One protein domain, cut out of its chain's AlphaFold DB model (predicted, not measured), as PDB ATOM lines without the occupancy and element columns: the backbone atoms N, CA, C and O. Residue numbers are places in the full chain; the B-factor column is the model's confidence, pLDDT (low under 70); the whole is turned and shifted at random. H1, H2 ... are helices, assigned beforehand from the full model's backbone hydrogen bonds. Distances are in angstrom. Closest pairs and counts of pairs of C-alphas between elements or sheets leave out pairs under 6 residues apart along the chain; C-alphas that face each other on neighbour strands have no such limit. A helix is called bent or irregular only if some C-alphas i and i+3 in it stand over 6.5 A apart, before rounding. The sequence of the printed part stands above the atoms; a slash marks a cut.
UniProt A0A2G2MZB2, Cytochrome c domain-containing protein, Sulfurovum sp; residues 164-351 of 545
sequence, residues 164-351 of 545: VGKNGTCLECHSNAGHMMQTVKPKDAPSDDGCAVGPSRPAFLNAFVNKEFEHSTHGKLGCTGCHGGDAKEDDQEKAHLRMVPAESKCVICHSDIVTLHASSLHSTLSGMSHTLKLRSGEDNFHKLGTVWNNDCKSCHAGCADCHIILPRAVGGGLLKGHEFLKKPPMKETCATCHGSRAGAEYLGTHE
ATOM      1  N   VAL A 164     -35.829 108.230  88.285       54.84
ATOM      2  CA  VAL A 164     -36.580 107.461  89.278       54.84
ATOM      3  C   VAL A 164     -37.427 106.428  88.534       54.84
ATOM      4  O   VAL A 164     -38.291 106.772  87.724       54.84
ATOM      5  N   GLY A 165     -37.164 105.148  88.787       59.34
ATOM      6  CA  GLY A 165     -37.968 104.051  88.273       59.34
ATOM      7  C   GLY A 165     -39.347 104.004  88.931       59.34
ATOM      8  O   GLY A 165     -39.633 104.687  89.911       59.34
ATOM      9  N   LYS A 166     -40.222 103.148  88.412       63.41
ATOM     10  CA  LYS A 166     -41.547 102.899  88.993       63.41
ATOM     11  C   LYS A 166     -41.566 101.547  89.698       63.41
ATOM     12  O   LYS A 166     -41.003 100.583  89.173       63.41
ATOM     13  N   ASN A 167     -42.220 101.491  90.862       66.25
ATOM     14  CA  ASN A 167     -42.592 100.232  91.520       66.25
ATOM     15  C   ASN A 167     -43.741  99.550  90.771       66.25
ATOM     16  O   ASN A 167     -43.710  98.337  90.610       66.25
ATOM     17  N   GLY A 168     -44.705 100.341  90.278       73.44
ATOM     18  CA  GLY A 168     -45.861  99.870  89.508       73.44
ATOM     19  C   GLY A 168     -46.506  98.614  90.103       73.44
ATOM     20  O   GLY A 168     -46.702  98.561  91.315       73.44
ATOM     21  N   THR A 169     -46.792  97.614  89.273       82.38
ATOM     22  CA  THR A 169     -47.404  96.331  89.667       82.38
ATOM     23  C   THR A 169     -46.436  95.384  90.389       82.38
ATOM     24  O   THR A 169     -46.862  94.381  90.959       82.38
ATOM     25  N   CYS A 170     -45.125  95.671  90.432       90.12
ATOM     26  CA  CYS A 170     -44.129  94.722  90.942       90.12
ATOM     27  C   CYS A 170     -44.400  94.315  92.398       90.12
ATOM     28  O   CYS A 170     -44.305  93.136  92.743       90.12
ATOM     29  N   LEU A 171     -44.751  95.274  93.261       90.94
ATOM     30  CA  LEU A 171     -45.038  94.986  94.669       90.94
ATOM     31  C   LEU A 171     -46.379  94.269  94.863       90.94
ATOM     32  O   LEU A 171     -46.513  93.532  95.831       90.94
ATOM     33  N   GLU A 172     -47.331  94.385  93.936       88.88
ATOM     34  CA  GLU A 172     -48.608  93.659  94.017       88.88
ATOM     35  C   GLU A 172     -48.384  92.139  94.020       88.88
ATOM     36  O   GLU A 172     -49.013  91.412  94.793       88.88
ATOM     37  N   CYS A 173     -47.408  91.669  93.236       90.12
ATOM     38  CA  CYS A 173     -46.974  90.274  93.227       90.12
ATOM     39  C   CYS A 173     -45.931  89.987  94.318       90.12
ATOM     40  O   CYS A 173     -46.101  89.067  95.119       90.12
ATOM     41  N   HIS A 174     -44.842  90.761  94.363       93.62
ATOM     42  CA  HIS A 174     -43.658  90.421  95.159       93.62
ATOM     43  C   HIS A 174     -43.810  90.682  96.662       93.62
ATOM     44  O   HIS A 174     -43.070  90.080  97.441       93.62
ATOM     45  N   SER A 175     -44.775  91.504  97.094       92.88
ATOM     46  CA  SER A 175     -45.118  91.638  98.518       92.88
ATOM     47  C   SER A 175     -46.253  90.716  98.965       92.88
ATOM     48  O   SER A 175     -46.640  90.735 100.133       92.88
ATOM     49  N   ASN A 176     -46.802  89.893  98.065       92.25
ATOM     50  CA  ASN A 176     -47.826  88.909  98.390       92.25
ATOM     51  C   ASN A 176     -47.183  87.533  98.618       92.25
ATOM     52  O   ASN A 176     -46.903  86.785  97.681       92.25
ATOM     53  N   ALA A 177     -46.970  87.178  99.887       89.88
ATOM     54  CA  ALA A 177     -46.331  85.915 100.255       89.88
ATOM     55  C   ALA A 177     -47.092  84.686  99.729       89.88
ATOM     56  O   ALA A 177     -46.459  83.750  99.247       89.88
ATOM     57  N   GLY A 178     -48.429  84.697  99.764       90.31
ATOM     58  CA  GLY A 178     -49.247  83.582  99.275       90.31
ATOM     59  C   GLY A 178     -49.086  83.363  97.771       90.31
ATOM     60  O   GLY A 178     -48.897  82.233  97.325       90.31
ATOM     61  N   HIS A 179     -49.069  84.449  96.998       89.69
ATOM     62  CA  HIS A 179     -48.797  84.391  95.563       89.69
ATOM     63  C   HIS A 179     -47.363  83.914  95.270       89.69
ATOM     64  O   HIS A 179     -47.160  83.038  94.430       89.69
ATOM     65  N   MET A 180     -46.362  84.414  96.006       90.88
ATOM     66  CA  MET A 180     -44.965  83.987  95.851       90.88
ATOM     67  C   MET A 180     -44.753  82.510  96.212       90.88
ATOM     68  O   MET A 180     -43.997  81.818  95.538       90.88
ATOM     69  N   MET A 181     -45.448  81.989  97.225       89.12
ATOM     70  CA  MET A 181     -45.399  80.564  97.580       89.12
ATOM     71  C   MET A 181     -45.933  79.649  96.471       89.12
ATOM     72  O   MET A 181     -45.481  78.513  96.360       89.12
ATOM     73  N   GLN A 182     -46.877  80.124  95.655       87.06
ATOM     74  CA  GLN A 182     -47.458  79.350  94.550       87.06
ATOM     75  C   GLN A 182     -46.629  79.431  93.263       87.06
ATOM     76  O   GLN A 182     -46.651  78.507  92.452       87.06
ATOM     77  N   THR A 183     -45.908  80.535  93.062       84.69
ATOM     78  CA  THR A 183     -45.215  80.849  91.801       84.69
ATOM     79  C   THR A 183     -43.718  80.557  91.847       84.69
ATOM     80  O   THR A 183     -43.135  80.143  90.842       84.69
ATOM     81  N   VAL A 184     -43.075  80.725  93.006       83.94
ATOM     82  CA  VAL A 184     -41.633  80.515  93.154       83.94
ATOM     83  C   VAL A 184     -41.342  79.038  93.388       83.94
ATOM     84  O   VAL A 184     -41.612  78.484  94.453       83.94
ATOM     85  N   LYS A 185     -40.722  78.406  92.392       77.75
ATOM     86  CA  LYS A 185     -40.262  77.022  92.506       77.75
ATOM     87  C   LYS A 185     -38.997  76.941  93.371       77.75
ATOM     88  O   LYS A 185     -38.099  77.774  93.204       77.75
ATOM     89  N   PRO A 186     -38.886  75.940  94.264       67.50
ATOM     90  CA  PRO A 186     -37.623  75.617  94.910       67.50
ATOM     91  C   PRO A 186     -36.560  75.335  93.854       67.50
ATOM     92  O   PRO A 186     -36.830  74.651  92.867       67.50
ATOM     93  N   LYS A 187     -35.358  75.875  94.053       64.88
ATOM     94  CA  LYS A 187     -34.186  75.353  93.349       64.88
ATOM     95  C   LYS A 187     -33.856  73.981  93.927       64.88
ATOM     96  O   LYS A 187     -34.176  73.723  95.090       64.88
ATOM     97  N   ASP A 188     -33.184  73.153  93.138       57.31
ATOM     98  CA  ASP A 188     -32.560  71.943  93.661       57.31
ATOM     99  C   ASP A 188     -31.660  72.322  94.841       57.31
ATOM    100  O   ASP A 188     -30.974  73.355  94.806       57.31
ATOM    101  N   ALA A 189     -31.715  71.525  95.909       50.47
ATOM    102  CA  ALA A 189     -30.868  71.756  97.065       50.47
ATOM    103  C   ALA A 189     -29.396  71.721  96.612       50.47
ATOM    104  O   ALA A 189     -29.023  70.825  95.845       50.47
ATOM    105  N   PRO A 190     -28.556  72.684  97.035       50.22
ATOM    106  CA  PRO A 190     -27.116  72.532  96.865       50.22
ATOM    107  C   PRO A 190     -26.680  71.226  97.542       50.22
ATOM    108  O   PRO A 190     -27.317  70.794  98.502       50.22
ATOM    109  N   SER A 191     -25.631  70.574  97.033       48.16
ATOM    110  CA  SER A 191     -25.177  69.322  97.641       48.16
ATOM    111  C   SER A 191     -24.762  69.554  99.098       48.16
ATOM    112  O   SER A 191     -24.123  70.557  99.423       48.16
ATOM    113  N   ASP A 192     -25.092  68.596  99.967       46.66
ATOM    114  CA  ASP A 192     -24.737  68.618 101.396       46.66
ATOM    115  C   ASP A 192     -23.210  68.551 101.638       46.66
ATOM    116  O   ASP A 192     -22.732  68.713 102.761       46.66
ATOM    117  N   ASP A 193     -22.432  68.348 100.572       50.28
ATOM    118  CA  ASP A 193     -20.991  68.092 100.595       50.28
ATOM    119  C   ASP A 193     -20.130  69.368 100.433       50.28
ATOM    120  O   ASP A 193     -18.899  69.305 100.380       50.28
ATOM    121  N   GLY A 194     -20.755  70.550 100.365       49.59
ATOM    122  CA  GLY A 194     -20.068  71.843 100.267       49.59
ATOM    123  C   GLY A 194     -19.404  72.316 101.573       49.59
ATOM    124  O   GLY A 194     -19.790  71.956 102.682       49.59
ATOM    125  N   CYS A 195     -18.403  73.203 101.469       50.59
ATOM    126  CA  CYS A 195     -17.766  73.838 102.643       50.59
ATOM    127  C   CYS A 195     -18.683  74.834 103.389       50.59
ATOM    128  O   CYS A 195     -18.352  75.252 104.503       50.59
ATOM    129  N   ALA A 196     -19.800  75.212 102.768       52.91
ATOM    130  CA  ALA A 196     -20.802  76.134 103.275       52.91
ATOM    131  C   ALA A 196     -22.183  75.487 103.117       52.91
ATOM    132  O   ALA A 196     -22.591  75.168 102.003       52.91
ATOM    133  N   VAL A 197     -22.892  75.296 104.230       55.28
ATOM    134  CA  VAL A 197     -24.277  74.815 104.245       55.28
ATOM    135  C   VAL A 197     -25.149  75.990 104.657       55.28
ATOM    136  O   VAL A 197     -24.963  76.566 105.730       55.28
ATOM    137  N   GLY A 198     -26.062  76.390 103.777       59.41
ATOM    138  CA  GLY A 198     -27.041  77.427 104.084       59.41
ATOM    139  C   GLY A 198     -28.171  76.893 104.949       59.41
ATOM    140  O   GLY A 198     -28.477  75.701 104.897       59.41
ATOM    141  N   PRO A 199     -28.852  77.758 105.714       62.25
ATOM    142  CA  PRO A 199     -30.097  77.368 106.354       62.25
ATOM    143  C   PRO A 199     -31.133  76.975 105.293       62.25
ATOM    144  O   PRO A 199     -31.309  77.682 104.299       62.25
ATOM    145  N   SER A 200     -31.868  75.886 105.531       68.06
ATOM    146  CA  SER A 200     -33.057  75.572 104.733       68.06
ATOM    147  C   SER A 200     -34.073  76.706 104.877       68.06
ATOM    148  O   SER A 200     -34.410  77.119 105.990       68.06
ATOM    149  N   ARG A 201     -34.533  77.254 103.749       74.38
ATOM    150  CA  ARG A 201     -35.473  78.378 103.710       74.38
ATOM    151  C   ARG A 201     -36.553  78.141 102.659       74.38
ATOM    152  O   ARG A 201     -36.261  77.597 101.594       74.38
ATOM    153  N   PRO A 202     -37.791  78.602 102.907       83.31
ATOM    154  CA  PRO A 202     -38.835  78.584 101.894       83.31
ATOM    155  C   PRO A 202     -38.413  79.333 100.624       83.31
ATOM    156  O   PRO A 202     -37.990  80.490 100.689       83.31
ATOM    157  N   ALA A 203     -38.583  78.694  99.464       84.12
ATOM    158  CA  ALA A 203     -38.121  79.204  98.172       84.12
ATOM    159  C   ALA A 203     -38.652  80.605  97.834       84.12
ATOM    160  O   ALA A 203     -37.936  81.410  97.241       84.12
ATOM    161  N   PHE A 204     -39.881  80.920  98.252       87.56
ATOM    162  CA  PHE A 204     -40.523  82.207  97.987       87.56
ATOM    163  C   PHE A 204     -39.745  83.409  98.558       87.56
ATOM    164  O   PHE A 204     -39.812  84.504  98.001       87.56
ATOM    165  N   LEU A 205     -38.932  83.210  99.605       89.06
ATOM    166  CA  LEU A 205     -38.065  84.252 100.174       89.06
ATOM    167  C   LEU A 205     -36.953  84.706  99.215       89.06
ATOM    168  O   LEU A 205     -36.311  85.726  99.454       89.06
ATOM    169  N   ASN A 206     -36.741  83.991  98.109       86.69
ATOM    170  CA  ASN A 206     -35.828  84.418  97.054       86.69
ATOM    171  C   ASN A 206     -36.344  85.607  96.244       86.69
ATOM    172  O   ASN A 206     -35.544  86.300  95.620       86.69
ATOM    173  N   ALA A 207     -37.656  85.835  96.250       89.69
ATOM    174  CA  ALA A 207     -38.300  86.880  95.462       89.69
ATOM    175  C   ALA A 207     -39.229  87.781  96.287       89.69
ATOM    176  O   ALA A 207     -39.675  88.804  95.775       89.69
ATOM    177  N   PHE A 208     -39.524  87.419  97.540       93.75
ATOM    178  CA  PHE A 208     -40.410  88.189  98.406       93.75
ATOM    179  C   PHE A 208     -39.780  89.510  98.860       93.75
ATOM    180  O   PHE A 208     -38.723  89.527  99.497       93.75
ATOM    181  N   VAL A 209     -40.481  90.607  98.595       94.94
ATOM    182  CA  VAL A 209     -40.111  91.963  99.002       94.94
ATOM    183  C   VAL A 209     -41.082  92.421 100.081       94.94
ATOM    184  O   VAL A 209     -42.297  92.374  99.903       94.94
ATOM    185  N   ASN A 210     -40.557  92.880 101.212       93.62
ATOM    186  CA  ASN A 210     -41.384  93.501 102.236       93.62
ATOM    187  C   ASN A 210     -41.937  94.816 101.677       93.62
ATOM    188  O   ASN A 210     -41.169  95.629 101.172       93.62
ATOM    189  N   LYS A 211     -43.250  95.043 101.781       90.12
ATOM    190  CA  LYS A 211     -43.891  96.251 101.252       90.12
ATOM    191  C   LYS A 211     -43.260  97.535 101.802       90.12
ATOM    192  O   LYS A 211     -43.030  98.465 101.040       90.12
ATOM    193  N   GLU A 212     -42.844  97.526 103.069       90.12
ATOM    194  CA  GLU A 212     -42.162  98.658 103.714       90.12
ATOM    195  C   GLU A 212     -40.852  99.069 103.019       90.12
ATOM    196  O   GLU A 212     -40.389 100.202 103.177       90.12
ATOM    197  N   PHE A 213     -40.253  98.184 102.209       90.81
ATOM    198  CA  PHE A 213     -39.072  98.503 101.409       90.81
ATOM    199  C   PHE A 213     -39.291  99.740 100.534       90.81
ATOM    200  O   PHE A 213     -38.358 100.531 100.378       90.81
ATOM    201  N   GLU A 214     -40.504  99.954 100.011       90.56
ATOM    202  CA  GLU A 214     -40.817 101.082  99.125       90.56
ATOM    203  C   GLU A 214     -40.591 102.452  99.781       90.56
ATOM    204  O   GLU A 214     -40.330 103.443  99.099       90.56
ATOM    205  N   HIS A 215     -40.624 102.502 101.114       89.88
ATOM    206  CA  HIS A 215     -40.401 103.715 101.897       89.88
ATOM    207  C   HIS A 215     -38.919 103.976 102.207       89.88
ATOM    208  O   HIS A 215     -38.558 105.085 102.619       89.88
ATOM    209  N   SER A 216     -38.046 102.992 101.977       91.50
ATOM    210  CA  SER A 216     -36.600 103.135 102.150       91.50
ATOM    211  C   SER A 216     -35.973 104.028 101.070       91.50
ATOM    212  O   SER A 216     -36.546 104.255 100.004       91.50
ATOM    213  N   THR A 217     -34.749 104.511 101.309       90.31
ATOM    214  CA  THR A 217     -33.987 105.282 100.310       90.31
ATOM    215  C   THR A 217     -33.820 104.521  98.993       90.31
ATOM    216  O   THR A 217     -33.976 105.112  97.929       90.31
ATOM    217  N   HIS A 218     -33.550 103.212  99.055       91.56
ATOM    218  CA  HIS A 218     -33.387 102.375  97.864       91.56
ATOM    219  C   HIS A 218     -34.729 102.067  97.187       91.56
ATOM    220  O   HIS A 218     -34.808 102.092  95.963       91.56
ATOM    221  N   GLY A 219     -35.799 101.834  97.956       90.50
ATOM    222  CA  GLY A 219     -37.130 101.557  97.405       90.50
ATOM    223  C   GLY A 219     -37.751 102.742  96.671       90.50
ATOM    224  O   GLY A 219     -38.430 102.553  95.663       90.50
ATOM    225  N   LYS A 220     -37.430 103.972  97.092       89.44
ATOM    226  CA  LYS A 220     -37.832 105.206  96.398       89.44
ATOM    227  C   LYS A 220     -37.242 105.347  94.992       89.44
ATOM    228  O   LYS A 220     -37.768 106.132  94.211       89.44
ATOM    229  N   LEU A 221     -36.186 104.601  94.652       87.38
ATOM    230  CA  LEU A 221     -35.621 104.578  93.295       87.38
ATOM    231  C   LEU A 221     -36.496 103.802  92.305       87.38
ATOM    232  O   LEU A 221     -36.258 103.878  91.101       87.38
ATOM    233  N   GLY A 222     -37.484 103.051  92.798       89.00
ATOM    234  CA  GLY A 222     -38.331 102.195  91.986       89.00
ATOM    235  C   GLY A 222     -37.674 100.860  91.632       89.00
ATOM    236  O   GLY A 222     -36.495 100.813  91.269       89.00
ATOM    237  N   CYS A 223     -38.444  99.767  91.640       89.38
ATOM    238  CA  CYS A 223     -37.960  98.431  91.258       89.38
ATOM    239  C   CYS A 223     -37.244  98.441  89.893       89.38
ATOM    240  O   CYS A 223     -36.128  97.932  89.760       89.38
ATOM    241  N   THR A 224     -37.848  99.094  88.896       88.94
ATOM    242  CA  THR A 224     -37.301  99.210  87.532       88.94
ATOM    243  C   THR A 224     -36.051 100.086  87.441       88.94
ATOM    244  O   THR A 224     -35.190  99.841  86.593       88.94
ATOM    245  N   GLY A 225     -35.882 101.048  88.353       83.75
ATOM    246  CA  GLY A 225     -34.697 101.905  88.414       83.75
ATOM    247  C   GLY A 225     -33.431 101.094  88.690       83.75
ATOM    248  O   GLY A 225     -32.388 101.322  88.076       83.75
ATOM    249  N   CYS A 226     -33.543 100.053  89.517       83.94
ATOM    250  CA  CYS A 226     -32.448  99.141  89.842       83.94
ATOM    251  C   CYS A 226     -32.426  97.913  88.922       83.94
ATOM    252  O   CYS A 226     -31.408  97.616  88.293       83.94
ATOM    253  N   HIS A 227     -33.557  97.240  88.756       88.75
ATOM    254  CA  HIS A 227     -33.608  95.947  88.083       88.75
ATOM    255  C   HIS A 227     -33.976  96.012  86.599       88.75
ATOM    256  O   HIS A 227     -33.741  95.036  85.902       88.75
ATOM    257  N   GLY A 228     -34.501  97.120  86.074       87.81
ATOM    258  CA  GLY A 228     -35.145  97.125  84.753       87.81
ATOM    259  C   GLY A 228     -36.491  96.390  84.784       87.81
ATOM    260  O   GLY A 228     -37.132  96.348  85.829       87.81
ATOM    261  N   GLY A 229     -36.908  95.803  83.663       88.81
ATOM    262  CA  GLY A 229     -38.254  95.229  83.525       88.81
ATOM    263  C   GLY A 229     -39.311  96.267  83.141       88.81
ATOM    264  O   GLY A 229     -38.979  97.417  82.836       88.81
ATOM    265  N   ASP A 230     -40.577  95.856  83.162       88.88
ATOM    266  CA  ASP A 230     -41.726  96.730  82.920       88.88
ATOM    267  C   ASP A 230     -42.689  96.709  84.111       88.88
ATOM    268  O   ASP A 230     -43.410  95.744  84.340       88.88
ATOM    269  N   ALA A 231     -42.709  97.801  84.875       88.44
ATOM    270  CA  ALA A 231     -43.557  97.933  86.058       88.44
ATOM    271  C   ALA A 231     -45.045  98.164  85.735       88.44
ATOM    272  O   ALA A 231     -45.832  98.370  86.654       88.44
ATOM    273  N   LYS A 232     -45.443  98.233  84.460       87.62
ATOM    274  CA  LYS A 232     -46.855  98.378  84.070       87.62
ATOM    275  C   LYS A 232     -47.519  97.054  83.711       87.62
ATOM    276  O   LYS A 232     -48.739  97.023  83.606       87.62
ATOM    277  N   GLU A 233     -46.730  96.012  83.480       90.25
ATOM    278  CA  GLU A 233     -47.229  94.699  83.090       90.25
ATOM    279  C   GLU A 233     -47.549  93.875  84.344       90.25
ATOM    280  O   GLU A 233     -46.819  93.910  85.335       90.25
ATOM    281  N   ASP A 234     -48.653  93.142  84.310       86.69
ATOM    282  CA  ASP A 234     -49.102  92.212  85.354       86.69
ATOM    283  C   ASP A 234     -48.778  90.745  85.011       86.69
ATOM    284  O   ASP A 234     -48.770  89.877  85.886       86.69
ATOM    285  N   ASP A 235     -48.447  90.468  83.748       89.38
ATOM    286  CA  ASP A 235     -47.912  89.188  83.296       89.38
ATOM    287  C   ASP A 235     -46.439  89.020  83.698       89.38
ATOM    288  O   ASP A 235     -45.600  89.890  83.449       89.38
ATOM    289  N   GLN A 236     -46.110  87.860  84.271       86.44
ATOM    290  CA  GLN A 236     -44.773  87.565  84.786       86.44
ATOM    291  C   GLN A 236     -43.683  87.690  83.708       86.44
ATOM    292  O   GLN A 236     -42.649  88.316  83.947       86.44
ATOM    293  N   GLU A 237     -43.884  87.104  82.524       89.12
ATOM    294  CA  GLU A 237     -42.856  87.091  81.478       89.12
ATOM    295  C   GLU A 237     -42.616  88.493  80.919       89.12
ATOM    296  O   GLU A 237     -41.466  88.887  80.697       89.12
ATOM    297  N   LYS A 238     -43.685  89.273  80.733       88.50
ATOM    298  CA  LYS A 238     -43.592  90.654  80.244       88.50
ATOM    299  C   LYS A 238     -43.003  91.603  81.284       88.50
ATOM    300  O   LYS A 238     -42.115  92.382  80.937       88.50
ATOM    301  N   ALA A 239     -43.425  91.511  82.545       87.56
ATOM    302  CA  ALA A 239     -42.919  92.356  83.626       87.56
ATOM    303  C   ALA A 239     -41.419  92.131  83.874       87.56
ATOM    304  O   ALA A 239     -40.662  93.081  84.096       87.56
ATOM    305  N   HIS A 240     -40.958  90.879  83.778       91.44
ATOM    306  CA  HIS A 240     -39.548  90.521  83.958       91.44
ATOM    307  C   HIS A 240     -38.700  90.669  82.681       91.44
ATOM    308  O   HIS A 240     -37.473  90.508  82.723       91.44
ATOM    309  N   LEU A 241     -39.305  91.025  81.542       87.88
ATOM    310  CA  LEU A 241     -38.599  91.192  80.274       87.88
ATOM    311  C   LEU A 241     -37.551  92.314  80.368       87.88
ATOM    312  O   LEU A 241     -37.870  93.475  80.612       87.88
ATOM    313  N   ARG A 242     -36.281  91.984  80.085       81.31
ATOM    314  CA  ARG A 242     -35.106  92.884  80.202       81.31
ATOM    315  C   ARG A 242     -34.732  93.272  81.640       81.31
ATOM    316  O   ARG A 242     -34.002  94.249  81.820       81.31
ATOM    317  N   MET A 243     -35.162  92.518  82.653       85.44
ATOM    318  CA  MET A 243     -34.569  92.661  83.981       85.44
ATOM    319  C   MET A 243     -33.084  92.271  83.985       85.44
ATOM    320  O   MET A 243     -32.640  91.375  83.264       85.44
ATOM    321  N   VAL A 244     -32.307  92.943  84.830       80.19
ATOM    322  CA  VAL A 244     -30.878  92.722  85.041       80.19
ATOM    323  C   VAL A 244     -30.557  92.665  86.540       80.19
ATOM    324  O   VAL A 244     -31.273  93.252  87.355       80.19
ATOM    325  N   PRO A 245     -29.454  92.005  86.936       79.44
ATOM    326  CA  PRO A 245     -28.934  92.123  88.293       79.44
ATOM    327  C   PRO A 245     -28.595  93.582  88.634       79.44
ATOM    328  O   PRO A 245     -27.857  94.245  87.900       79.44
ATOM    329  N   ALA A 246     -29.114  94.069  89.762       82.06
ATOM    330  CA  ALA A 246     -28.991  95.471  90.164       82.06
ATOM    331  C   ALA A 246     -27.598  95.861  90.695       82.06
ATOM    332  O   ALA A 246     -27.296  97.049  90.751       82.06
ATOM    333  N   GLU A 247     -26.729  94.896  91.031       78.69
ATOM    334  CA  GLU A 247     -25.418  95.142  91.669       78.69
ATOM    335  C   GLU A 247     -24.552  96.158  90.903       78.69
ATOM    336  O   GLU A 247     -23.902  97.013  91.500       78.69
ATOM    337  N   SER A 248     -24.600  96.133  89.567       74.69
ATOM    338  CA  SER A 248     -23.825  97.055  88.719       74.69
ATOM    339  C   SER A 248     -24.219  98.533  88.846       74.69
ATOM    340  O   SER A 248     -23.485  99.398  88.373       74.69
ATOM    341  N   LYS A 249     -25.358  98.841  89.479       82.88
ATOM    342  CA  LYS A 249     -25.853 100.211  89.664       82.88
ATOM    343  C   LYS A 249     -25.442 100.830  90.999       82.88
ATOM    344  O   LYS A 249     -25.558 102.042  91.143       82.88
ATOM    345  N   CYS A 250     -24.900 100.052  91.941       86.12
ATOM    346  CA  CYS A 250     -24.449 100.573  93.238       86.12
ATOM    347  C   CYS A 250     -23.384 101.673  93.088       86.12
ATOM    348  O   CYS A 250     -23.392 102.638  93.846       86.12
ATOM    349  N   VAL A 251     -22.522 101.574  92.069       85.12
ATOM    350  CA  VAL A 251     -21.444 102.540  91.777       85.12
ATOM    351  C   VAL A 251     -21.940 103.968  91.535       85.12
ATOM    352  O   VAL A 251     -21.185 104.911  91.729       85.12
ATOM    353  N   ILE A 252     -23.207 104.140  91.145       82.38
ATOM    354  CA  ILE A 252     -23.798 105.460  90.882       82.38
ATOM    355  C   ILE A 252     -23.822 106.314  92.159       82.38
ATOM    356  O   ILE A 252     -23.629 107.523  92.080       82.38
ATOM    357  N   CYS A 253     -24.030 105.685  93.320       86.12
ATOM    358  CA  CYS A 253     -24.131 106.369  94.613       86.12
ATOM    359  C   CYS A 253     -23.027 105.963  95.605       86.12
ATOM    360  O   CYS A 253     -22.773 106.685  96.563       86.12
ATOM    361  N   HIS A 254     -22.388 104.809  95.400       91.12
ATOM    362  CA  HIS A 254     -21.373 104.235  96.288       91.12
ATOM    363  C   HIS A 254     -20.040 104.025  95.558       91.12
ATOM    364  O   HIS A 254     -19.388 102.997  95.740       91.12
ATOM    365  N   SER A 255     -19.652 104.977  94.703       88.50
ATOM    366  CA  SER A 255     -18.442 104.909  93.869       88.50
ATOM    367  C   SER A 255     -17.189 104.550  94.659       88.50
ATOM    368  O   SER A 255     -16.409 103.706  94.222       88.50
ATOM    369  N   ASP A 256     -17.031 105.145  95.838       89.44
ATOM    370  CA  ASP A 256     -15.809 105.036  96.635       89.44
ATOM    371  C   ASP A 256     -15.652 103.618  97.189       89.44
ATOM    372  O   ASP A 256     -14.614 102.983  97.023       89.44
ATOM    373  N   ILE A 257     -16.728 103.065  97.755       90.69
ATOM    374  CA  ILE A 257     -16.732 101.696  98.288       90.69
ATOM    375  C   ILE A 257     -16.604 100.677  97.154       90.69
ATOM    376  O   ILE A 257     -15.867  99.706  97.293       90.69
ATOM    377  N   VAL A 258     -17.287 100.891  96.024       90.00
ATOM    378  CA  VAL A 258     -17.183  99.993  94.860       90.00
ATOM    379  C   VAL A 258     -15.753  99.951  94.328       90.00
ATOM    380  O   VAL A 258     -15.262  98.884  93.965       90.00
ATOM    381  N   THR A 259     -15.084 101.101  94.312       87.50
ATOM    382  CA  THR A 259     -13.697 101.226  93.873       87.50
ATOM    383  C   THR A 259     -12.749 100.429  94.762       87.50
ATOM    384  O   THR A 259     -11.947  99.656  94.248       87.50
ATOM    385  N   LEU A 260     -12.869 100.574  96.083       90.56
ATOM    386  CA  LEU A 260     -12.058  99.806  97.028       90.56
ATOM    387  C   LEU A 260     -12.356  98.307  96.911       90.56
ATOM    388  O   LEU A 260     -11.436  97.497  96.798       90.56
ATOM    389  N   HIS A 261     -13.643  97.943  96.858       91.88
ATOM    390  CA  HIS A 261     -14.071  96.546  96.823       91.88
ATOM    391  C   HIS A 261     -13.475  95.803  95.633       91.88
ATOM    392  O   HIS A 261     -13.103  94.645  95.778       91.88
ATOM    393  N   ALA A 262     -13.318  96.463  94.485       90.00
ATOM    394  CA  ALA A 262     -12.748  95.852  93.290       90.00
ATOM    395  C   ALA A 262     -11.340  95.256  93.503       90.00
ATOM    396  O   ALA A 262     -11.002  94.288  92.823       90.00
ATOM    397  N   SER A 263     -10.539  95.786  94.438       89.75
ATOM    398  CA  SER A 263      -9.206  95.254  94.768       89.75
ATOM    399  C   SER A 263      -9.205  94.293  95.964       89.75
ATOM    400  O   SER A 263      -8.176  93.698  96.287       89.75
ATOM    401  N   SER A 264     -10.337  94.134  96.655       92.88
ATOM    402  CA  SER A 264     -10.402  93.347  97.883       92.88
ATOM    403  C   SER A 264     -10.250  91.848  97.621       92.88
ATOM    404  O   SER A 264     -10.559  91.331  96.543       92.88
ATOM    405  N   LEU A 265      -9.827  91.098  98.643       93.00
ATOM    406  CA  LEU A 265      -9.746  89.634  98.572       93.00
ATOM    407  C   LEU A 265     -11.121  88.974  98.375       93.00
ATOM    408  O   LEU A 265     -11.197  87.908  97.762       93.00
ATOM    409  N   HIS A 266     -12.195  89.607  98.860       91.88
ATOM    410  CA  HIS A 266     -13.571  89.121  98.716       91.88
ATOM    411  C   HIS A 266     -14.091  89.268  97.280       91.88
ATOM    412  O   HIS A 266     -14.818  88.392  96.806       91.88
ATOM    413  N   SER A 267     -13.670  90.327  96.576       89.88
ATOM    414  CA  SER A 267     -14.005  90.533  95.165       89.88
ATOM    415  C   SER A 267     -13.090  89.767  94.220       89.88
ATOM    416  O   SER A 267     -13.533  89.298  93.185       89.88
ATOM    417  N   THR A 268     -11.796  89.671  94.506       89.88
ATOM    418  CA  THR A 268     -10.833  89.125  93.532       89.88
ATOM    419  C   THR A 268     -10.616  87.624  93.690       89.88
ATOM    420  O   THR A 268     -10.231  86.947  92.737       89.88
ATOM    421  N   LEU A 269     -10.818  87.088  94.900       91.62
ATOM    422  CA  LEU A 269     -10.393  85.739  95.293       91.62
ATOM    423  C   LEU A 269      -8.908  85.462  95.004       91.62
ATOM    424  O   LEU A 269      -8.491  84.303  94.875       91.62
ATOM    425  N   SER A 270      -8.091  86.513  94.914       92.00
ATOM    426  CA  SER A 270      -6.666  86.432  94.583       92.00
ATOM    427  C   SER A 270      -5.901  85.553  95.572       92.00
ATOM    428  O   SER A 270      -5.054  84.771  95.160       92.00
ATOM    429  N   GLY A 271      -6.251  85.572  96.863       91.12
ATOM    430  CA  GLY A 271      -5.624  84.701  97.862       91.12
ATOM    431  C   GLY A 271      -5.830  83.203  97.610       91.12
ATOM    432  O   GLY A 271      -4.906  82.395  97.762       91.12
ATOM    433  N   MET A 272      -7.037  82.820  97.179       90.75
ATOM    434  CA  MET A 272      -7.355  81.427  96.854       90.75
ATOM    435  C   MET A 272      -6.719  81.001  95.532       90.75
ATOM    436  O   MET A 272      -6.106  79.934  95.471       90.75
ATOM    437  N   SER A 273      -6.823  81.836  94.494       92.12
ATOM    438  CA  SER A 273      -6.213  81.540  93.191       92.12
ATOM    439  C   SER A 273      -4.692  81.469  93.295       92.12
ATOM    440  O   SER A 273      -4.109  80.511  92.799       92.12
ATOM    441  N   HIS A 274      -4.055  82.398  94.011       92.94
ATOM    442  CA  HIS A 274      -2.616  82.390  94.256       92.94
ATOM    443  C   HIS A 274      -2.164  81.096  94.944       92.94
ATOM    444  O   HIS A 274      -1.273  80.413  94.447       92.94
ATOM    445  N   THR A 275      -2.829  80.693  96.033       90.44
ATOM    446  CA  THR A 275      -2.474  79.455  96.751       90.44
ATOM    447  C   THR A 275      -2.623  78.208  95.872       90.44
ATOM    448  O   THR A 275      -1.823  77.278  95.974       90.44
ATOM    449  N   LEU A 276      -3.643  78.165  95.011       91.88
ATOM    450  CA  LEU A 276      -3.849  77.050  94.089       91.88
ATOM    451  C   LEU A 276      -2.820  77.053  92.948       91.88
ATOM    452  O   LEU A 276      -2.311  75.992  92.586       91.88
ATOM    453  N   LYS A 277      -2.464  78.229  92.422       94.38
ATOM    454  CA  LYS A 277      -1.407  78.415  91.413       94.38
ATOM    455  C   LYS A 277      -0.038  77.979  91.917       94.38
ATOM    456  O   LYS A 277       0.656  77.281  91.191       94.38
ATOM    457  N   LEU A 278       0.305  78.292  93.168       93.38
ATOM    458  CA  LEU A 278       1.551  77.832  93.789       93.38
ATOM    459  C   LEU A 278       1.712  76.305  93.730       93.38
ATOM    460  O   LEU A 278       2.815  75.815  93.542       93.38
ATOM    461  N   ARG A 279       0.615  75.545  93.851       94.62
ATOM    462  CA  ARG A 279       0.648  74.072  93.810       94.62
ATOM    463  C   ARG A 279       0.485  73.498  92.403       94.62
ATOM    464  O   ARG A 279       1.078  72.470  92.089       94.62
ATOM    465  N   SER A 280      -0.350  74.124  91.577       95.19
ATOM    466  CA  SER A 280      -0.658  73.637  90.225       95.19
ATOM    467  C   SER A 280       0.384  74.041  89.180       95.19
ATOM    468  O   SER A 280       0.603  73.305  88.218       95.19
ATOM    469  N   GLY A 281       1.051  75.176  89.380       94.19
ATOM    470  CA  GLY A 281       1.809  75.860  88.340       94.19
ATOM    471  C   GLY A 281       0.885  76.520  87.309       94.19
ATOM    472  O   GLY A 281      -0.268  76.120  87.116       94.19
ATOM    473  N   GLU A 282       1.394  77.536  86.612       85.19
ATOM    474  CA  GLU A 282       0.631  78.252  85.572       85.19
ATOM    475  C   GLU A 282       0.168  77.301  84.444       85.19
ATOM    476  O   GLU A 282      -0.960  77.404  83.952       85.19
ATOM    477  N   ASP A 283       0.978  76.286  84.126       87.06
ATOM    478  CA  ASP A 283       0.697  75.291  83.084       87.06
ATOM    479  C   ASP A 283      -0.479  74.352  83.401       87.06
ATOM    480  O   ASP A 283      -1.039  73.741  82.488       87.06
ATOM    481  N   ASN A 284      -0.883  74.207  84.669       92.56
ATOM    482  CA  ASN A 284      -2.030  73.363  85.035       92.56
ATOM    483  C   ASN A 284      -3.209  74.145  85.598       92.56
ATOM    484  O   ASN A 284      -4.323  73.623  85.571       92.56
ATOM    485  N   PHE A 285      -3.018  75.381  86.064       91.56
ATOM    486  CA  PHE A 285      -4.097  76.151  86.681       91.56
ATOM    487  C   PHE A 285      -5.327  76.282  85.768       91.56
ATOM    488  O   PHE A 285      -6.459  76.090  86.210       91.56
ATOM    489  N   HIS A 286      -5.122  76.505  84.466       89.31
ATOM    490  CA  HIS A 286      -6.216  76.600  83.493       89.31
ATOM    491  C   HIS A 286      -7.035  75.300  83.352       89.31
ATOM    492  O   HIS A 286      -8.218  75.352  83.009       89.31
ATOM    493  N   LYS A 287      -6.446  74.134  83.653       91.19
ATOM    494  CA  LYS A 287      -7.121  72.823  83.617       91.19
ATOM    495  C   LYS A 287      -8.065  72.630  84.805       91.19
ATOM    496  O   LYS A 287      -8.987  71.825  84.739       91.19
ATOM    497  N   LEU A 288      -7.885  73.412  85.870       90.69
ATOM    498  CA  LEU A 288      -8.735  73.392  87.059       90.69
ATOM    499  C   LEU A 288      -9.996  74.253  86.909       90.69
ATOM    500  O   LEU A 288     -10.690  74.471  87.893       90.69
ATOM    501  N   GLY A 289     -10.345  74.724  85.705       89.69
ATOM    502  CA  GLY A 289     -11.497  75.605  85.486       89.69
ATOM    503  C   GLY A 289     -12.827  75.054  86.021       89.69
ATOM    504  O   GLY A 289     -13.602  75.801  86.617       89.69
ATOM    505  N   THR A 290     -13.089  73.752  85.872       87.06
ATOM    506  CA  THR A 290     -14.300  73.119  86.430       87.06
ATOM    507  C   THR A 290     -14.302  73.168  87.956       87.06
ATOM    508  O   THR A 290     -15.300  73.579  88.544       87.06
ATOM    509  N   VAL A 291     -13.183  72.816  88.592       87.81
ATOM    510  CA  VAL A 291     -13.012  72.902  90.051       87.81
ATOM    511  C   VAL A 291     -13.162  74.353  90.503       87.81
ATOM    512  O   VAL A 291     -13.988  74.661  91.351       87.81
ATOM    513  N   TRP A 292     -12.425  75.275  89.889       88.50
ATOM    514  CA  TRP A 292     -12.445  76.686  90.247       88.50
ATOM    515  C   TRP A 292     -13.860  77.263  90.220       88.50
ATOM    516  O   TRP A 292     -14.262  77.930  91.169       88.50
ATOM    517  N   ASN A 293     -14.635  76.986  89.169       85.25
ATOM    518  CA  ASN A 293     -15.967  77.561  89.009       85.25
ATOM    519  C   ASN A 293     -17.023  76.957  89.940       85.25
ATOM    520  O   ASN A 293     -17.895  77.698  90.388       85.25
ATOM    521  N   ASN A 294     -16.961  75.653  90.221       82.19
ATOM    522  CA  ASN A 294     -17.946  75.007  91.095       82.19
ATOM    523  C   ASN A 294     -17.649  75.244  92.581       82.19
ATOM    524  O   ASN A 294     -18.575  75.307  93.382       82.19
ATOM    525  N   ASP A 295     -16.379  75.440  92.935       80.00
ATOM    526  CA  ASP A 295     -15.940  75.333  94.323       80.00
ATOM    527  C   ASP A 295     -15.290  76.588  94.887       80.00
ATOM    528  O   ASP A 295     -15.596  77.019  95.993       80.00
ATOM    529  N   CYS A 296     -14.340  77.167  94.157       81.75
ATOM    530  CA  CYS A 296     -13.549  78.282  94.674       81.75
ATOM    531  C   CYS A 296     -14.261  79.611  94.412       81.75
ATOM    532  O   CYS A 296     -14.354  80.469  95.286       81.75
ATOM    533  N   LYS A 297     -14.796  79.761  93.197       84.19
ATOM    534  CA  LYS A 297     -15.513  80.947  92.731       84.19
ATOM    535  C   LYS A 297     -16.935  81.032  93.283       84.19
ATOM    536  O   LYS A 297     -17.516  82.110  93.251       84.19
ATOM    537  N   SER A 298     -17.488  79.945  93.823       79.69
ATOM    538  CA  SER A 298     -18.804  79.975  94.478       79.69
ATOM    539  C   SER A 298     -18.825  80.925  95.683       79.69
ATOM    540  O   SER A 298     -19.851  81.543  95.944       79.69
ATOM    541  N   CYS A 299     -17.677  81.124  96.344       79.44
ATOM    542  CA  CYS A 299     -17.490  82.081  97.438       79.44
ATOM    543  C   CYS A 299     -17.195  83.523  96.984       79.44
ATOM    544  O   CYS A 299     -16.940  84.375  97.833       79.44
ATOM    545  N   HIS A 300     -17.181  83.816  95.678       86.00
ATOM    546  CA  HIS A 300     -16.987  85.177  95.175       86.00
ATOM    547  C   HIS A 300     -18.125  86.085  95.647       86.00
ATOM    548  O   HIS A 300     -19.278  85.877  95.264       86.00
ATOM    549  N   ALA A 301     -17.801  87.113  96.429       87.25
ATOM    550  CA  ALA A 301     -18.799  87.996  97.016       87.25
ATOM    551  C   ALA A 301     -18.969  89.277  96.190       87.25
ATOM    552  O   ALA A 301     -18.002  89.932  95.807       87.25
ATOM    553  N   GLY A 302     -20.221  89.628  95.909       89.50
ATOM    554  CA  GLY A 302     -20.628  90.963  95.486       89.50
ATOM    555  C   GLY A 302     -21.288  91.726  96.634       89.50
ATOM    556  O   GLY A 302     -21.513  91.188  97.718       89.50
ATOM    557  N   CYS A 303     -21.671  92.979  96.381       92.19
ATOM    558  CA  CYS A 303     -22.300  93.834  97.392       92.19
ATOM    559  C   CYS A 303     -23.561  93.191  97.996       92.19
ATOM    560  O   CYS A 303     -23.824  93.328  99.192       92.19
ATOM    561  N   ALA A 304     -24.353  92.488  97.178       92.12
ATOM    562  CA  ALA A 304     -25.603  91.906  97.640       92.12
ATOM    563  C   ALA A 304     -25.378  90.737  98.607       92.12
ATOM    564  O   ALA A 304     -26.143  90.631  99.562       92.12
ATOM    565  N   ASP A 305     -24.342  89.910  98.404       91.50
ATOM    566  CA  ASP A 305     -24.074  88.704  99.214       91.50
ATOM    567  C   ASP A 305     -23.853  89.011 100.703       91.50
ATOM    568  O   ASP A 305     -24.010  88.132 101.548       91.50
ATOM    569  N   CYS A 306     -23.504  90.258 101.029       93.06
ATOM    570  CA  CYS A 306     -23.431  90.738 102.405       93.06
ATOM    571  C   CYS A 306     -24.629  91.625 102.765       93.06
ATOM    572  O   CYS A 306     -25.211  91.475 103.835       93.06
ATOM    573  N   HIS A 307     -25.005  92.569 101.899       94.50
ATOM    574  CA  HIS A 307     -25.885  93.665 102.309       94.50
ATOM    575  C   HIS A 307     -27.373  93.447 102.030       94.50
ATOM    576  O   HIS A 307     -28.183  94.193 102.572       94.50
ATOM    577  N   ILE A 308     -27.754  92.491 101.179       93.56
ATOM    578  CA  ILE A 308     -29.133  92.402 100.656       93.56
ATOM    579  C   ILE A 308     -29.651  90.965 100.669       93.56
ATOM    580  O   ILE A 308     -30.841  90.731 100.888       93.56
ATOM    581  N   ILE A 309     -28.776  89.993 100.416       90.69
ATOM    582  CA  ILE A 309     -29.143  88.590 100.269       90.69
ATOM    583  C   ILE A 309     -28.311  87.695 101.179       90.69
ATOM    584  O   ILE A 309     -27.189  88.023 101.546       90.69
ATOM    585  N   LEU A 310     -28.872  86.534 101.511       88.75
ATOM    586  CA  LEU A 310     -28.076  85.384 101.911       88.75
ATOM    587  C   LEU A 310     -27.069  85.103 100.778       88.75
ATOM    588  O   LEU A 310     -27.457  85.224  99.609       88.75
ATOM    589  N   PRO A 311     -25.811  84.731 101.066       87.12
ATOM    590  CA  PRO A 311     -24.830  84.481 100.022       87.12
ATOM    591  C   PRO A 311     -25.331  83.492  98.968       87.12
ATOM    592  O   PRO A 311     -25.900  82.440  99.284       87.12
ATOM    593  N   ARG A 312     -25.084  83.798  97.690       83.38
ATOM    594  CA  ARG A 312     -25.483  82.923  96.571       83.38
ATOM    595  C   ARG A 312     -24.881  81.527  96.669       83.38
ATOM    596  O   ARG A 312     -25.526  80.572  96.237       83.38
ATOM    597  N   ALA A 313     -23.696  81.427  97.274       76.75
ATOM    598  CA  ALA A 313     -22.979  80.184  97.547       76.75
ATOM    599  C   ALA A 313     -23.841  79.127  98.255       76.75
ATOM    600  O   ALA A 313     -23.609  77.937  98.081       76.75
ATOM    601  N   VAL A 314     -24.846  79.557  99.023       76.69
ATOM    602  CA  VAL A 314     -25.690  78.667  99.827       76.69
ATOM    603  C   VAL A 314     -27.172  78.699  99.440       76.69
ATOM    604  O   VAL A 314     -28.044  78.381 100.244       76.69
ATOM    605  N   GLY A 315     -27.473  79.120  98.211       76.31
ATOM    606  CA  GLY A 315     -28.836  79.149  97.671       76.31
ATOM    607  C   GLY A 315     -29.451  80.545  97.562       76.31
ATOM    608  O   GLY A 315     -30.390  80.732  96.784       76.31
ATOM    609  N   GLY A 316     -28.865  81.545  98.223       83.44
ATOM    610  CA  GLY A 316     -29.312  82.930  98.137       83.44
ATOM    611  C   GLY A 316     -30.598  83.229  98.912       83.44
ATOM    612  O   GLY A 316     -31.043  82.458  99.761       83.44
ATOM    613  N   GLY A 317     -31.187  84.386  98.618       87.19
ATOM    614  CA  GLY A 317     -32.497  84.794  99.123       87.19
ATOM    615  C   GLY A 317     -32.478  86.127  99.848       87.19
ATOM    616  O   GLY A 317     -31.467  86.509 100.426       87.19
ATOM    617  N   LEU A 318     -33.584  86.866  99.790       92.12
ATOM    618  CA  LEU A 318     -33.622  88.251 100.253       92.12
ATOM    619  C   LEU A 318     -33.602  88.315 101.785       92.12
ATOM    620  O   LEU A 318     -34.454  87.738 102.470       92.12
ATOM    621  N   LEU A 319     -32.640  89.053 102.338       91.81
ATOM    622  CA  LEU A 319     -32.593  89.344 103.765       91.81
ATOM    623  C   LEU A 319     -33.696  90.347 104.095       91.81
ATOM    624  O   LEU A 319     -33.869  91.355 103.409       91.81
ATOM    625  N   LYS A 320     -34.474  90.031 105.136       90.94
ATOM    626  CA  LYS A 320     -35.560  90.873 105.667       90.94
ATOM    627  C   LYS A 320     -36.520  91.438 104.600       90.94
ATOM    628  O   LYS A 320     -37.082  92.513 104.770       90.94
ATOM    629  N   GLY A 321     -36.735  90.699 103.507       92.06
ATOM    630  CA  GLY A 321     -37.601  91.135 102.411       92.06
ATOM    631  C   GLY A 321     -37.026  92.301 101.602       92.06
ATOM    632  O   GLY A 321     -37.748  93.250 101.320       92.06
ATOM    633  N   HIS A 322     -35.753  92.203 101.203       94.44
ATOM    634  CA  HIS A 322     -35.039  93.165 100.347       94.44
ATOM    635  C   HIS A 322     -34.535  94.429 101.062       94.44
ATOM    636  O   HIS A 322     -34.380  95.487 100.454       94.44
ATOM    637  N   GLU A 323     -34.248  94.334 102.359       91.38
ATOM    638  CA  GLU A 323     -33.636  95.441 103.095       91.38
ATOM    639  C   GLU A 323     -32.142  95.568 102.750       91.38
ATOM    640  O   GLU A 323     -31.427  94.571 102.670       91.38
ATOM    641  N   PHE A 324     -31.659  96.802 102.576       93.62
ATOM    642  CA  PHE A 324     -30.239  97.097 102.363       93.62
ATOM    643  C   PHE A 324     -29.577  97.365 103.717       93.62
ATOM    644  O   PHE A 324     -29.758  98.422 104.324       93.62
ATOM    645  N   LEU A 325     -28.812  96.394 104.200       93.44
ATOM    646  CA  LEU A 325     -28.287  96.361 105.557       93.44
ATOM    647  C   LEU A 325     -26.886  96.963 105.608       93.44
ATOM    648  O   LEU A 325     -25.922  96.320 105.204       93.44
ATOM    649  N   LYS A 326     -26.744  98.173 106.165       92.31
ATOM    650  CA  LYS A 326     -25.423  98.800 106.369       92.31
ATOM    651  C   LYS A 326     -24.490  97.906 107.197       92.31
ATOM    652  O   LYS A 326     -23.335  97.725 106.824       92.31
ATOM    653  N   LYS A 327     -24.995  97.346 108.304       94.44
ATOM    654  CA  LYS A 327     -24.316  96.306 109.091       94.44
ATOM    655  C   LYS A 327     -24.949  94.955 108.714       94.44
ATOM    656  O   LYS A 327     -26.092  94.721 109.114       94.44
ATOM    657  N   PRO A 328     -24.278  94.113 107.908       94.12
ATOM    658  CA  PRO A 328     -24.814  92.827 107.491       94.12
ATOM    659  C   PRO A 328     -24.938  91.890 108.698       94.12
ATOM    660  O   PRO A 328     -24.112  91.961 109.608       94.12
ATOM    661  N   PRO A 329     -25.950  91.013 108.744       93.69
ATOM    662  CA  PRO A 329     -26.131  90.098 109.855       93.69
ATOM    663  C   PRO A 329     -25.107  88.960 109.731       93.69
ATOM    664  O   PRO A 329     -25.198  88.117 108.837       93.69
ATOM    665  N   MET A 330     -24.082  88.962 110.591       93.00
ATOM    666  CA  MET A 330     -22.917  88.070 110.460       93.00
ATOM    667  C   MET A 330     -23.248  86.577 110.396       93.00
ATOM    668  O   MET A 330     -22.524  85.848 109.726       93.00
ATOM    669  N   LYS A 331     -24.308  86.101 111.065       90.81
ATOM    670  CA  LYS A 331     -24.647  84.667 111.083       90.81
ATOM    671  C   LYS A 331     -25.113  84.200 109.701       90.81
ATOM    672  O   LYS A 331     -24.644  83.193 109.180       90.81
ATOM    673  N   GLU A 332     -25.980  84.985 109.079       89.75
ATOM    674  CA  GLU A 332     -26.580  84.715 107.776       89.75
ATOM    675  C   GLU A 332     -25.671  85.116 106.605       89.75
ATOM    676  O   GLU A 332     -25.937  84.745 105.471       89.75
ATOM    677  N   THR A 333     -24.598  85.871 106.842       91.19
ATOM    678  CA  THR A 333     -23.710  86.351 105.770       91.19
ATOM    679  C   THR A 333     -22.295  85.811 105.951       91.19
ATOM    680  O   THR A 333     -21.938  84.790 105.360       91.19
ATOM    681  N   CYS A 334     -21.498  86.431 106.820       92.19
ATOM    682  CA  CYS A 334     -20.103  86.076 107.072       92.19
ATOM    683  C   CYS A 334     -19.942  84.596 107.461       92.19
ATOM    684  O   CYS A 334     -19.216  83.849 106.808       92.19
ATOM    685  N   ALA A 335     -20.654  84.150 108.497       89.94
ATOM    686  CA  ALA A 335     -20.543  82.801 109.048       89.94
ATOM    687  C   ALA A 335     -21.119  81.723 108.127       89.94
ATOM    688  O   ALA A 335     -20.831  80.551 108.317       89.94
ATOM    689  N   THR A 336     -21.890  82.104 107.111       85.12
ATOM    690  CA  THR A 336     -22.411  81.166 106.119       85.12
ATOM    691  C   THR A 336     -21.326  80.801 105.101       85.12
ATOM    692  O   THR A 336     -21.068  79.620 104.884       85.12
ATOM    693  N   CYS A 337     -20.597  81.784 104.556       85.88
ATOM    694  CA  CYS A 337     -19.456  81.520 103.666       85.88
ATOM    695  C   CYS A 337     -18.220  81.006 104.420       85.88
ATOM    696  O   CYS A 337     -17.538  80.094 103.958       85.88
ATOM    697  N   HIS A 338     -17.935  81.564 105.601       89.38
ATOM    698  CA  HIS A 338     -16.848  81.094 106.466       89.38
ATOM    699  C   HIS A 338     -17.224  79.858 107.303       89.38
ATOM    700  O   HIS A 338     -16.364  79.304 107.997       89.38
ATOM    701  N   GLY A 339     -18.483  79.424 107.184       84.12
ATOM    702  CA  GLY A 339     -19.067  78.146 107.577       84.12
ATOM    703  C   GLY A 339     -18.448  77.499 108.804       84.12
ATOM    704  O   GLY A 339     -18.358  78.073 109.888       84.12
ATOM    705  N   SER A 340     -17.975  76.276 108.592       77.44
ATOM    706  CA  SER A 340     -17.436  75.393 109.627       77.44
ATOM    707  C   SER A 340     -16.078  75.807 110.211       77.44
ATOM    708  O   SER A 340     -15.578  75.147 111.121       77.44
ATOM    709  N   ARG A 341     -15.454  76.870 109.688       85.31
ATOM    710  CA  ARG A 341     -14.191  77.412 110.200       85.31
ATOM    711  C   ARG A 341     -14.491  78.633 111.058       85.31
ATOM    712  O   ARG A 341     -15.065  78.476 112.127       85.31
ATOM    713  N   ALA A 342     -14.178  79.837 110.583       91.81
ATOM    714  CA  ALA A 342     -14.313  81.048 111.389       91.81
ATOM    715  C   ALA A 342     -15.751  81.280 111.891       91.81
ATOM    716  O   ALA A 342     -15.918  81.722 113.017       91.81
ATOM    717  N   GLY A 343     -16.780  80.936 111.104       93.19
ATOM    718  CA  GLY A 343     -18.177  81.082 111.526       93.19
ATOM    719  C   GLY A 343     -18.523  80.207 112.734       93.19
ATOM    720  O   GLY A 343     -18.905  80.718 113.781       93.19
ATOM    721  N   ALA A 344     -18.352  78.894 112.594       91.88
ATOM    722  CA  ALA A 344     -18.657  77.918 113.636       91.88
ATOM    723  C   ALA A 344     -17.754  78.046 114.871       91.88
ATOM    724  O   ALA A 344     -18.218  77.846 115.988       91.88
ATOM    725  N   GLU A 345     -16.483  78.404 114.672       95.06
ATOM    726  CA  GLU A 345     -15.538  78.709 115.752       95.06
ATOM    727  C   GLU A 345     -15.998  79.925 116.565       95.06
ATOM    728  O   GLU A 345     -16.094  79.838 117.786       95.06
ATOM    729  N   TYR A 346     -16.349  81.025 115.892       97.25
ATOM    730  CA  TYR A 346     -16.695  82.282 116.562       97.25
ATOM    731  C   TYR A 346     -18.041  82.204 117.272       97.25
ATOM    732  O   TYR A 346     -18.203  82.699 118.386       97.25
ATOM    733  N   LEU A 347     -19.001  81.533 116.634       95.50
ATOM    734  CA  LEU A 347     -20.353  81.353 117.149       95.50
ATOM    735  C   LEU A 347     -20.488  80.175 118.126       95.50
ATOM    736  O   LEU A 347     -21.557  80.031 118.714       95.50
ATOM    737  N   GLY A 348     -19.455  79.338 118.282       94.25
ATOM    738  CA  GLY A 348     -19.478  78.163 119.161       94.25
ATOM    739  C   GLY A 348     -20.482  77.094 118.733       94.25
ATOM    740  O   GLY A 348     -21.229  76.583 119.557       94.25
ATOM    741  N   THR A 349     -20.559  76.782 117.435       91.75
ATOM    742  CA  THR A 349     -21.515  75.779 116.917       91.75
ATOM    743  C   THR A 349     -20.906  74.388 116.741       91.75
ATOM    744  O   THR A 349     -21.579  73.488 116.246       91.75
ATOM    745  N   HIS A 350     -19.632  74.210 117.092       91.50
ATOM    746  CA  HIS A 350     -18.998  72.894 117.151       91.50
ATOM    747  C   HIS A 350     -19.364  72.200 118.460       91.50
ATOM    748  O   HIS A 350     -19.363  72.822 119.521       91.50
ATOM    749  N   GLU A 351     -19.660  70.905 118.392       89.56
ATOM    750  CA  GLU A 351     -20.038  70.125 119.568       89.56
ATOM    751  C   GLU A 351     -18.936  70.160 120.641       89.56
ATOM    752  O   GLU A 351     -17.760  69.926 120.356       89.56
TER     753      GLU A 351
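What this domain is: This is residues 164 to 351 of the 545 residues of the protein "Cytochrome c domain-containing protein" of Sulfurovum sp (UniProt A0A2G2MZB2). Short helices are strung along a winding chain: H1 to H6 gather at one end, H7, H8 and H9 follow one another along one side, and H10 and the kinked H11 make the far end, where the chain folds back. From there the path returns to the middle, where H12 and the winding residues 308 to 333 lie, and H13 and H14 are the last named helices of the printed part, which ends at residue 351; residues 184 to 202 run out and back along another side. The printed part has 188 residues, with 14 named helices, H1 to H14 in chain order, and no named strand: the class is all helix. The whole is compact, with a radius of gyration of the C-alphas of 18.5 A, and spans 54 by 39 by 31 A.

Where its parts are: H1 is residues 170 to 174, beginning at C-alpha 170 (-44.129, 94.722, 90.942); H2 is 177 to 183, H3 203 to 206, H4 211 to 215, H5 223 to 227 and H6 236 to 239. H7 is 246 to 252, 11.3 A long, H8 255 to 261 and H9 265 to 268. H10, residues 270 to 280, is 14.8 A long; H11, residues 282 to 299, is 22.0 A long, with a kink of 85 degrees near residue 292. H12 is 303 to 307, H13 334 to 337, and H14 339 to 347, ending at C-alpha 347 (-20.353, 81.353, 117.149). H11 is irregular, with C-alphas 287 and 290 7.7 A apart; H7 and H14 are only just irregular, with 6.7 A between C-alphas 248 and 251 and between 339 and 342.

How they stand to each other: H2 and H3 touch, closest at the C-alphas of Met 181 and Phe 204, 5.2 A. H1 is close to H4 but not clearly touching, at Leu 171 and Lys 211, C-alphas 6.8 A apart. H6 touches no helix. H5 and H7 only just touch, with 3 pairs of C-alphas within 8 A, closest at Cys 226 and Ala 246, 5.1 A. H8 and H9 are close but not clearly touching, their closest C-alphas, of His 261 and Ser 267, 6.2 A apart. H10 and H11 form a helical hairpin and only just touch, with 3 such pairs, closest at Lys 277 and Phe 285, 5.9 A; their steep tilt is 41 degrees, opposite ways. H12 is close to H7 but not clearly touching, at Cys 303 and Glu 247, C-alphas 6.6 A apart. H13 and H14 touch only at the corner, closest at the C-alphas of Ala 335 and Gly 343, 3.8 A. Every O i to N i+4 pair is within hydrogen-bond range in H1, H2, H5, H8 and H12, against 6 of 7 in H10, 4 of 5 in H14, 0 of 1 in H4, 0 of 3 in H7 and 5 of 14 in H11, while H3, H6, H9 and H13 are too short for one; the O i to N i+3 pairs within range are 2 of 2 in H4, 3 of 4 in H7 and 5 of 15 in H11.

The domain as a whole: The two C-alphas farthest apart, of Lys 232 and Arg 279, are 54.2 A apart. The printed part has no cut; the links H2 to H3 and H12 to H13 are long. The mean pLDDT of the printed part is 85.4, and residues 164 to 167 and 186 to 200 are under 70.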